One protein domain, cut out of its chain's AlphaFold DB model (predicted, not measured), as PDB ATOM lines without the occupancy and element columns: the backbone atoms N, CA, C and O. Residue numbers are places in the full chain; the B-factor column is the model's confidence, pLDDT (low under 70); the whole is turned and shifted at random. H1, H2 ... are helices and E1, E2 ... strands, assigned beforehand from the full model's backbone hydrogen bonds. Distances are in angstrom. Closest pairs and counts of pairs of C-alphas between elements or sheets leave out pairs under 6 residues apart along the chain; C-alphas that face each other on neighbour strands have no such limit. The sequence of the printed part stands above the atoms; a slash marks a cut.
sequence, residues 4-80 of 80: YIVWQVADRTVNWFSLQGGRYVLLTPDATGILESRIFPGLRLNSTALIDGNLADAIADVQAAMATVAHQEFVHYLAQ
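What this domain is: This is residues 4 to 80 of the 80 residues of an uncharacterized protein of Halomicronema hongdechloris C2206 (UniProt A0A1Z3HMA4). A small hairpin, E4 and E5, sits in the middle between a three-strand antiparallel sheet and helix H2. H1 joins the two sides at one end, and beyond the other end of H2 the last helix, H3, turns off almost square. The 77 printed residues hold E1 E2 E3 E4 E5 H1 H2 H3 in chain order, with sheets E1 - E2 - E3 and E4 - E5, both antiparallel, a mixed class. The whole is only just compact, close to loose, with a radius of gyration of the C-alphas of 13.4 A and spans of 43 by 34 by 21 A.

How they stand to each other: E1, residues 4 to 8, E2, residues 13 to 20, and E3, residues 23 to 26, form a meander, each strand the antiparallel neighbour of the one before. N 6 and O 15 are 2.8 A apart, and N 18 and O 25 2.9 A, within hydrogen-bond range. The hairpin of E4, residues 34 to 36, and E5, residues 44 to 46, has N 45 and O 35 at 2.8 A. H1, residues 47 to 51, is on the first sheet, over E2, at a height of 7.9 A over the sheet, on a local plane fitted to just 6 C-alphas. H2, residues 55 to 66, comes closest to E5 at the C-alphas of Val 62 and Arg 44, 5.2 A. H1 and H2 touch only at the corner, H2 with residues 55 to 58 alone; their closest C-alphas, Ala 49 and Ala 58, are 5.6 A apart. H3, residues 69 to 78, is close to H2 but not clearly touching, with C-alphas 65 and 71 the closest at 7.2 A, and about perpendicular at 77 degrees. Every O i to N i+4 pair is within hydrogen-bond range in H1, H2 and H3.

Where its parts are: E1 begins at C-alpha 4 (151.513, 107.874, 43.573). E2 is 21.9 A long, H2 16.5 A and H3 14.4 A, ending at C-alpha 78 (142.149, 102.728, 25.785).

The domain as a whole: The C-alphas of Ala 10 and Gln 80 are farthest apart, 42.7 A. The printed part has no cut, no link is long, and no printed residue has a pLDDT under 70.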
ATOM      1  N   TYR A   4     150.076 107.602  43.515       94.25
ATOM      2  CA  TYR A   4     151.513 107.874  43.573       94.25
ATOM      3  C   TYR A   4     152.251 106.850  44.435       94.25
ATOM      4  O   TYR A   4     151.686 106.268  45.363       94.25
ATOM      5  N   ILE A   5     153.536 106.664  44.139       93.44
ATOM      6  CA  ILE A   5     154.426 105.740  44.841       93.44
ATOM      7  C   ILE A   5     155.504 106.548  45.561       93.44
ATOM      8  O   ILE A   5     156.068 107.490  45.006       93.44
ATOM      9  N   VAL A   6     155.791 106.167  46.801       93.69
ATOM     10  CA  VAL A   6     156.895 106.685  47.606       93.69
ATOM     11  C   VAL A   6     157.864 105.547  47.860       93.69
ATOM     12  O   VAL A   6     157.527 104.571  48.530       93.69
ATOM     13  N   TRP A   7     159.083 105.700  47.350       92.19
ATOM     14  CA  TRP A   7     160.183 104.792  47.644       92.19
ATOM     15  C   TRP A   7     161.067 105.399  48.732       92.19
ATOM     16  O   TRP A   7     161.753 106.396  48.515       92.19
ATOM     17  N   GLN A   8     161.071 104.772  49.905       91.75
ATOM     18  CA  GLN A   8     161.959 105.109  51.014       91.75
ATOM     19  C   GLN A   8     163.157 104.161  50.985       91.75
ATOM     20  O   GLN A   8     163.088 103.036  51.476       91.75
ATOM     21  N   VAL A   9     164.245 104.593  50.343       87.25
ATOM     22  CA  VAL A   9     165.434 103.750  50.120       87.25
ATOM     23  C   VAL A   9     166.102 103.361  51.442       87.25
ATOM     24  O   VAL A   9     166.437 102.195  51.631       87.25
ATOM     25  N   ALA A  10     166.250 104.313  52.369       90.25
ATOM     26  CA  ALA A  10     166.853 104.071  53.681       90.25
ATOM     27  C   ALA A  10     166.024 103.091  54.526       90.25
ATOM     28  O   ALA A  10     166.574 102.151  55.092       90.25
ATOM     29  N   ASP A  11     164.700 103.262  54.522       91.62
ATOM     30  CA  ASP A  11     163.773 102.422  55.289       91.62
ATOM     31  C   ASP A  11     163.364 101.148  54.546       91.62
ATOM     32  O   ASP A  11     162.471 100.434  55.001       91.62
ATOM     33  N   ARG A  12     163.978 100.871  53.384       91.31
ATOM     34  CA  ARG A  12     163.703  99.684  52.562       91.31
ATOM     35  C   ARG A  12     162.197  99.445  52.406       91.31
ATOM     36  O   ARG A  12     161.717  98.345  52.632       91.31
ATOM     37  N   THR A  13     161.446 100.499  52.086       90.62
ATOM     38  CA  THR A  13     159.979 100.457  52.052       90.62
ATOM     39  C   THR A  13     159.451 101.139  50.798       90.62
ATOM     40  O   THR A  13     159.878 102.244  50.452       90.62
ATOM     41  N   VAL A  14     158.473 100.512  50.147       91.38
ATOM     42  CA  VAL A  14     157.720 101.103  49.039       91.38
ATOM     43  C   VAL A  14     156.264 101.237  49.457       91.38
ATOM     44  O   VAL A  14     155.602 100.246  49.745       91.38
ATOM     45  N   ASN A  15     155.774 102.473  49.485       93.94
ATOM     46  CA  ASN A  15     154.386 102.789  49.793       93.94
ATOM     47  C   ASN A  15     153.683 103.277  48.533       93.94
ATOM     48  O   ASN A  15     154.167 104.188  47.867       93.94
ATOM     49  N   TRP A  16     152.515 102.721  48.234       95.81
ATOM     50  CA  TRP A  16     151.700 103.148  47.103       95.81
ATOM     51  C   TRP A  16     150.371 103.684  47.612       95.81
ATOM     52  O   TRP A  16     149.655 102.998  48.331       95.81
ATOM     53  N   PHE A  17     150.042 104.922  47.263       95.44
ATOM     54  CA  PHE A  17     148.814 105.585  47.673       95.44
ATOM     55  C   PHE A  17     147.856 105.762  46.499       95.44
ATOM     56  O   PHE A  17     148.273 106.096  45.389       95.44
ATOM     57  N   SER A  18     146.562 105.611  46.775       95.50
ATOM     58  CA  SER A  18     145.466 105.867  45.838       95.50
ATOM     59  C   SER A  18     144.505 106.906  46.412       95.50
ATOM     60  O   SER A  18     144.192 106.886  47.604       95.50
ATOM     61  N   LEU A  19     144.065 107.843  45.575       95.06
ATOM     62  CA  LEU A  19     143.132 108.904  45.924       95.06
ATOM     63  C   LEU A  19     141.708 108.342  45.964       95.06
ATOM     64  O   LEU A  19     141.118 108.029  44.936       95.06
ATOM     65  N   GLN A  20     141.136 108.258  47.160       92.25
ATOM     66  CA  GLN A  20     139.799 107.729  47.413       92.25
ATOM     67  C   GLN A  20     139.003 108.756  48.211       92.25
ATOM     68  O   GLN A  20     139.421 109.174  49.290       92.25
ATOM     69  N   GLY A  21     137.869 109.212  47.670       89.81
ATOM     70  CA  GLY A  21     137.018 110.196  48.354       89.81
ATOM     71  C   GLY A  21     137.755 111.486  48.747       89.81
ATOM     72  O   GLY A  21     137.508 112.033  49.819       89.81
ATOM     73  N   GLY A  22     138.711 111.936  47.925       93.69
ATOM     74  CA  GLY A  22     139.518 113.135  48.188       93.69
ATOM     75  C   GLY A  22     140.675 112.946  49.177       93.69
ATOM     76  O   GLY A  22     141.330 113.925  49.526       93.69
ATOM     77  N   ARG A  23     140.959 111.715  49.626       94.88
ATOM     78  CA  ARG A  23     142.073 111.404  50.536       94.88
ATOM     79  C   ARG A  23     142.984 110.338  49.947       94.88
ATOM     80  O   ARG A  23     142.515 109.403  49.309       94.88
ATOM     81  N   TYR A  24     144.283 110.458  50.191       95.06
ATOM     82  CA  TYR A  24     145.234 109.415  49.824       95.06
ATOM     83  C   TYR A  24     145.217 108.293  50.854       95.06
ATOM     84  O   TYR A  24     145.413 108.523  52.047       95.06
ATOM     85  N   VAL A  25     144.963 107.081  50.373       95.25
ATOM     86  CA  VAL A  25     144.886 105.858  51.170       95.25
ATOM     87  C   VAL A  25     145.972 104.906  50.690       95.25
ATOM     88  O   VAL A  25     146.137 104.718  49.485       95.25
ATOM     89  N   LEU A  26     146.712 104.325  51.635       95.12
ATOM     90  CA  LEU A  26     147.748 103.338  51.348       95.12
ATOM     91  C   LEU A  26     147.115 102.073  50.755       95.12
ATOM     92  O   LEU A  26     146.138 101.548  51.290       95.12
ATOM     93  N   LEU A  27     147.675 101.593  49.651       94.44
ATOM     94  CA  LEU A  27     147.347 100.300  49.077       94.44
ATOM     95  C   LEU A  27     148.015  99.209  49.905       94.44
ATOM     96  O   LEU A  27     149.196  99.288  50.236       94.44
ATOM     97  N   THR A  28     147.236  98.194  50.249       91.69
ATOM     98  CA  THR A  28     147.725  96.999  50.929       91.69
ATOM     99  C   THR A  28     148.078  95.943  49.891       91.69
ATOM    100  O   THR A  28     147.271  95.730  48.981       91.69
ATOM    101  N   PRO A  29     149.239  95.284  50.014       90.31
ATOM    102  CA  PRO A  29     149.583  94.188  49.128       90.31
ATOM    103  C   PRO A  29     148.623  93.011  49.325       90.31
ATOM    104  O   PRO A  29     147.982  92.874  50.371       90.31
ATOM    105  N   ASP A  30     148.540  92.156  48.315       89.75
ATOM    106  CA  ASP A  30     147.833  90.884  48.408       89.75
ATOM    107  C   ASP A  30     148.581  89.859  49.288       89.75
ATOM    108  O   ASP A  30     149.633  90.135  49.871       89.75
ATOM    109  N   ALA A  31     148.040  88.638  49.380       87.12
ATOM    110  CA  ALA A  31     148.632  87.551  50.163       87.12
ATOM    111  C   ALA A  31     150.047  87.142  49.700       87.12
ATOM    112  O   ALA A  31     150.762  86.481  50.448       87.12
ATOM    113  N   THR A  32     150.449  87.525  48.485       84.38
ATOM    114  CA  THR A  32     151.782  87.277  47.922       84.38
ATOM    115  C   THR A  32     152.735  88.462  48.092       84.38
ATOM    116  O   THR A  32     153.888  88.380  47.682       84.38
ATOM    117  N   GLY A  33     152.297  89.549  48.739       86.38
ATOM    118  CA  GLY A  33     153.123  90.736  48.960       86.38
ATOM    119  C   GLY A  33     153.151  91.699  47.770       86.38
ATOM    120  O   GLY A  33     153.993  92.595  47.734       86.38
ATOM    121  N   ILE A  34     152.245  91.537  46.803       91.12
ATOM    122  CA  ILE A  34     152.219  92.339  45.579       91.12
ATOM    123  C   ILE A  34     151.172  93.447  45.706       91.12
ATOM    124  O   ILE A  34     150.013  93.199  46.037       91.12
ATOM    125  N   LEU A  35     151.582  94.686  45.436       92.88
ATOM    126  CA  LEU A  35     150.695  95.843  45.304       92.88
ATOM    127  C   LEU A  35     150.162  95.923  43.869       92.88
ATOM    128  O   LEU A  35     150.901  95.653  42.927       92.88
ATOM    129  N   GLU A  36     148.916  96.349  43.680       92.81
ATOM    130  CA  GLU A  36     148.314  96.503  42.350       92.81
ATOM    131  C   GLU A  36     147.632  97.866  42.203       92.81
ATOM    132  O   GLU A  36     146.953  98.334  43.120       92.81
ATOM    133  N   SER A  37     147.814  98.502  41.041       92.44
ATOM    134  CA  SER A  37     147.138  99.757  40.702       92.44
ATOM    135  C   SER A  37     145.630  99.558  40.587       92.44
ATOM    136  O   SER A  37     145.160  98.589  39.997       92.44
ATOM    137  N   ARG A  38     144.850 100.536  41.054       90.38
ATOM    138  CA  ARG A  38     143.395 100.556  40.842       90.38
ATOM    139  C   ARG A  38     142.995 101.175  39.504       90.38
ATOM    140  O   ARG A  38     141.835 101.078  39.118       90.38
ATOM    141  N   ILE A  39     143.928 101.850  38.836       89.12
ATOM    142  CA  ILE A  39     143.688 102.625  37.610       89.12
ATOM    143  C   ILE A  39     144.282 101.926  36.398       89.12
ATOM    144  O   ILE A  39     143.730 102.014  35.306       89.12
ATOM    145  N   PHE A  40     145.394 101.225  36.600       88.19
ATOM    146  CA  PHE A  40     146.103 100.485  35.570       88.19
ATOM    147  C   PHE A  40     146.071  98.991  35.911       88.19
ATOM    148  O   PHE A  40     147.056  98.477  36.445       88.19
ATOM    149  N   PRO A  41     144.963  98.279  35.627       86.19
ATOM    150  CA  PRO A  41     144.915  96.825  35.749       86.19
ATOM    151  C   PRO A  41     146.115  96.195  35.038       86.19
ATOM    152  O   PRO A  41     146.392  96.520  33.882       86.19
ATOM    153  N   GLY A  42     146.858  95.335  35.732       86.44
ATOM    154  CA  GLY A  42     148.115  94.772  35.227       86.44
ATOM    155  C   GLY A  42     149.389  95.509  35.664       86.44
ATOM    156  O   GLY A  42     150.479  94.956  35.537       86.44
ATOM    157  N   LEU A  43     149.299  96.716  36.234       90.75
ATOM    158  CA  LEU A  43     150.439  97.347  36.902       90.75
ATOM    159  C   LEU A  43     150.541  96.811  38.332       90.75
ATOM    160  O   LEU A  43     149.896  97.312  39.257       90.75
ATOM    161  N   ARG A  44     151.370  95.781  38.489       92.44
ATOM    162  CA  ARG A  44     151.669  95.139  39.769       92.44
ATOM    163  C   ARG A  44     153.085  95.457  40.223       92.44
ATOM    164  O   ARG A  44     153.979  95.677  39.415       92.44
ATOM    165  N   LEU A  45     153.278  95.521  41.531       91.19
ATOM    166  CA  LEU A  45     154.508  95.991  42.135       91.19
ATOM    167  C   LEU A  45     154.851  95.109  43.331       91.19
ATOM    168  O   LEU A  45     154.245  95.205  44.399       91.19
ATOM    169  N   ASN A  46     155.831  94.234  43.132       91.56
ATOM    170  CA  ASN A  46     156.394  93.412  44.190       91.56
ATOM    171  C   ASN A  46     157.351  94.272  45.018       91.56
ATOM    172  O   ASN A  46     158.489  94.529  44.617       91.56
ATOM    173  N   SER A  47     156.863  94.776  46.154       87.12
ATOM    174  CA  SER A  47     157.637  95.693  46.990       87.12
ATOM    175  C   SER A  47     158.943  95.048  47.444       87.12
ATOM    176  O   SER A  47     159.990  95.681  47.352       87.12
ATOM    177  N   THR A  48     158.895  93.781  47.863       88.00
ATOM    178  CA  THR A  48     160.063  93.034  48.348       88.00
ATOM    179  C   THR A  48     161.122  92.904  47.260       88.00
ATOM    180  O   THR A  48     162.263  93.307  47.470       88.00
ATOM    181  N   ALA A  49     160.736  92.446  46.066       90.06
ATOM    182  CA  ALA A  49     161.657  92.294  44.945       90.06
ATOM    183  C   ALA A  49     162.309  93.628  44.550       90.06
ATOM    184  O   ALA A  49     163.514  93.684  44.306       90.06
ATOM    185  N   LEU A  50     161.551  94.729  44.559       88.31
ATOM    186  CA  LEU A  50     162.094  96.058  44.268       88.31
ATOM    187  C   LEU A  50     163.078  96.548  45.331       88.31
ATOM    188  O   LEU A  50     164.136  97.078  44.994       88.31
ATOM    189  N   ILE A  51     162.749  96.355  46.606       89.69
ATOM    190  CA  ILE A  51     163.598  96.726  47.743       89.69
ATOM    191  C   ILE A  51     164.900  95.904  47.760       89.69
ATOM    192  O   ILE A  51     165.965  96.417  48.119       89.69
ATOM    193  N   ASP A  52     164.828  94.644  47.343       90.12
ATOM    194  CA  ASP A  52     165.968  93.728  47.250       90.12
ATOM    195  C   ASP A  52     166.766  93.890  45.944       90.12
ATOM    196  O   ASP A  52     167.808  93.263  45.773       90.12
ATOM    197  N   GLY A  53     166.320  94.764  45.031       87.25
ATOM    198  CA  GLY A  53     166.964  94.986  43.733       87.25
ATOM    199  C   GLY A  53     166.784  93.827  42.748       87.25
ATOM    200  O   GLY A  53     167.434  93.794  41.702       87.25
ATOM    201  N   ASN A  54     165.889  92.888  43.051       91.12
ATOM    202  CA  ASN A  54     165.524  91.781  42.185       91.12
ATOM    203  C   ASN A  54     164.505  92.243  41.133       91.12
ATOM    204  O   ASN A  54     163.307  91.960  41.191       91.12
ATOM    205  N   LEU A  55     165.001  92.998  40.152       87.62
ATOM    206  CA  LEU A  55     164.172  93.522  39.068       87.62
ATOM    207  C   LEU A  55     163.604  92.418  38.169       87.62
ATOM    208  O   LEU A  55     162.567  92.637  37.554       87.62
ATOM    209  N   ALA A  56     164.253  91.253  38.089       91.62
ATOM    210  CA  ALA A  56     163.774  90.140  37.275       91.62
ATOM    211  C   ALA A  56     162.416  89.634  37.778       91.62
ATOM    212  O   ALA A  56     161.466  89.577  36.999       91.62
ATOM    213  N   ASP A  57     162.306  89.371  39.082       88.56
ATOM    214  CA  ASP A  57     161.050  88.925  39.691       88.56
ATOM    215  C   ASP A  57     159.987  90.030  39.643       88.56
ATOM    216  O   ASP A  57     158.845  89.778  39.265       88.56
ATOM    217  N   ALA A  58     160.376  91.285  39.904       87.81
ATOM    218  CA  ALA A  58     159.455  92.417  39.798       87.81
ATOM    219  C   ALA A  58     158.874  92.576  38.377       87.81
ATOM    220  O   ALA A  58     157.686  92.859  38.220       87.81
ATOM    221  N   ILE A  59     159.688  92.381  37.334       89.50
ATOM    222  CA  ILE A  59     159.238  92.427  35.935       89.50
ATOM    223  C   ILE A  59     158.369  91.210  35.599       89.50
ATOM    224  O   ILE A  59     157.369  91.364  34.897       89.50
ATOM    225  N   ALA A  60     158.712  90.019  36.096       91.38
ATOM    226  CA  ALA A  60     157.927  88.809  35.870       91.38
ATOM    227  C   ALA A  60     156.498  88.944  36.429       91.38
ATOM    228  O   ALA A  60     155.538  88.583  35.745       91.38
ATOM    229  N   ASP A  61     156.342  89.543  37.612       89.88
ATOM    230  CA  ASP A  61     155.028  89.792  38.219       89.88
ATOM    231  C   ASP A  61     154.172  90.757  37.382       89.88
ATOM    232  O   ASP A  61     152.969  90.536  37.210       89.88
ATOM    233  N   VAL A  62     154.785  91.793  36.798       89.44
ATOM    234  CA  VAL A  62     154.110  92.697  35.850       89.44
ATOM    235  C   VAL A  62     153.688  91.940  34.592       89.44
ATOM    236  O   VAL A  62     152.541  92.046  34.163       89.44
ATOM    237  N   GLN A  63     154.579  91.137  34.007       89.00
ATOM    238  CA  GLN A  63     154.276  90.360  32.800       89.00
ATOM    239  C   GLN A  63     153.121  89.375  33.022       89.00
ATOM    240  O   GLN A  63     152.230  89.269  32.178       89.00
ATOM    241  N   ALA A  64     153.100  88.695  34.170       89.00
ATOM    242  CA  ALA A  64     152.008  87.805  34.545       89.00
ATOM    243  C   ALA A  64     150.674  88.560  34.667       89.00
ATOM    244  O   ALA A  64     149.636  88.076  34.217       89.00
ATOM    245  N   ALA A  65     150.699  89.769  35.229       88.25
ATOM    246  CA  ALA A  65     149.518  90.612  35.385       88.25
ATOM    247  C   ALA A  65     148.974  91.131  34.045       88.25
ATOM    248  O   ALA A  65     147.761  91.164  33.833       88.25
ATOM    249  N   MET A  66     149.861  91.482  33.113       88.94
ATOM    250  CA  MET A  66     149.489  91.911  31.762       88.94
ATOM    251  C   MET A  66     148.820  90.799  30.942       88.94
ATOM    252  O   MET A  66     148.065  91.082  30.014       88.94
ATOM    253  N   ALA A  67     149.057  89.530  31.282       89.31
ATOM    254  CA  ALA A  67     148.409  88.394  30.629       89.31
ATOM    255  C   ALA A  67     146.956  88.158  31.093       89.31
ATOM    256  O   ALA A  67     146.278  87.279  30.560       89.31
ATOM    257  N   THR A  68     146.466  88.911  32.084       89.94
ATOM    258  CA  THR A  68     145.112  88.743  32.629       89.94
ATOM    259  C   THR A  68     144.034  89.379  31.750       89.94
ATOM    260  O   THR A  68     144.278  90.341  31.021       89.94
ATOM    261  N   VAL A  69     142.800  88.875  31.875       88.44
ATOM    262  CA  VAL A  69     141.621  89.435  31.188       88.44
ATOM    263  C   VAL A  69     141.403  90.902  31.565       88.44
ATOM    264  O   VAL A  69     141.148  91.718  30.688       88.44
ATOM    265  N   ALA A  70     141.596  91.261  32.838       88.50
ATOM    266  CA  ALA A  70     141.435  92.637  33.309       88.50
ATOM    267  C   ALA A  70     142.361  93.621  32.569       88.50
ATOM    268  O   ALA A  70     141.943  94.720  32.205       88.50
ATOM    269  N   HIS A  71     143.609  93.221  32.297       89.56
ATOM    270  CA  HIS A  71     144.523  94.043  31.507       89.56
ATOM    271  C   HIS A  71     144.101  94.128  30.033       89.56
ATOM    272  O   HIS A  71     144.154  95.202  29.438       89.56
ATOM    273  N   GLN A  72     143.641  93.024  29.437       90.19
ATOM    274  CA  GLN A  72     143.159  93.012  28.050       90.19
ATOM    275  C   GLN A  72     141.933  93.918  27.859       90.19
ATOM    276  O   GLN A  72     141.875  94.679  26.892       90.19
ATOM    277  N   GLU A  73     140.984  93.880  28.795       91.19
ATOM    278  CA  GLU A  73     139.822  94.773  28.820       91.19
ATOM    279  C   GLU A  73     140.250  96.240  28.946       91.19
ATOM    280  O   GLU A  73     139.742  97.099  28.224       91.19
ATOM    281  N   PHE A  74     141.232  96.527  29.803       91.19
ATOM    282  CA  PHE A  74     141.786  97.869  29.955       91.19
ATOM    283  C   PHE A  74     142.454  98.383  28.670       91.19
ATOM    284  O   PHE A  74     142.215  99.518  28.262       91.19
ATOM    285  N   VAL A  75     143.240  97.550  27.982       91.81
ATOM    286  CA  VAL A  75     143.843  97.902  26.683       91.81
ATOM    287  C   VAL A  75     142.766  98.168  25.631       91.81
ATOM    288  O   VAL A  75     142.884  99.126  24.869       91.81
ATOM    289  N   HIS A  76     141.702  97.361  25.599       91.31
ATOM    290  CA  HIS A  76     140.584  97.587  24.685       91.31
ATOM    291  C   HIS A  76     139.878  98.921  24.961       91.31
ATOM    292  O   HIS A  76     139.588  99.655  24.021       91.31
ATOM    293  N   TYR A  77     139.653  99.258  26.234       90.31
ATOM    294  CA  TYR A  77     139.082 100.542  26.644       90.31
ATOM    295  C   TYR A  77     139.920 101.741  26.172       90.31
ATOM    296  O   TYR A  77     139.359 102.731  25.720       90.31
ATOM    297  N   LEU A  78     141.253 101.652  26.232       90.25
ATOM    298  CA  LEU A  78     142.149 102.728  25.785       90.25
ATOM    299  C   LEU A  78     142.229 102.891  24.260       90.25
ATOM    300  O   LEU A  78     142.684 103.930  23.786       90.25
ATOM    301  N   ALA A  79     141.864 101.860  23.496       90.31
ATOM    302  CA  ALA A  79     141.909 101.878  22.034       90.31
ATOM    303  C   ALA A  79     140.659 102.509  21.386       90.31
ATOM    304  O   ALA A  79     140.596 102.585  20.157       90.31
ATOM    305  N   GLN A  80     139.676 102.914  22.195       76.00
ATOM    306  CA  GLN A  80     138.457 103.618  21.781       76.00
ATOM    307  C   GLN A  80     138.637 105.136  21.873       76.00
ATOM    308  O   GLN A  80     138.087 105.828  20.986       76.00
TER     309      GLN A  80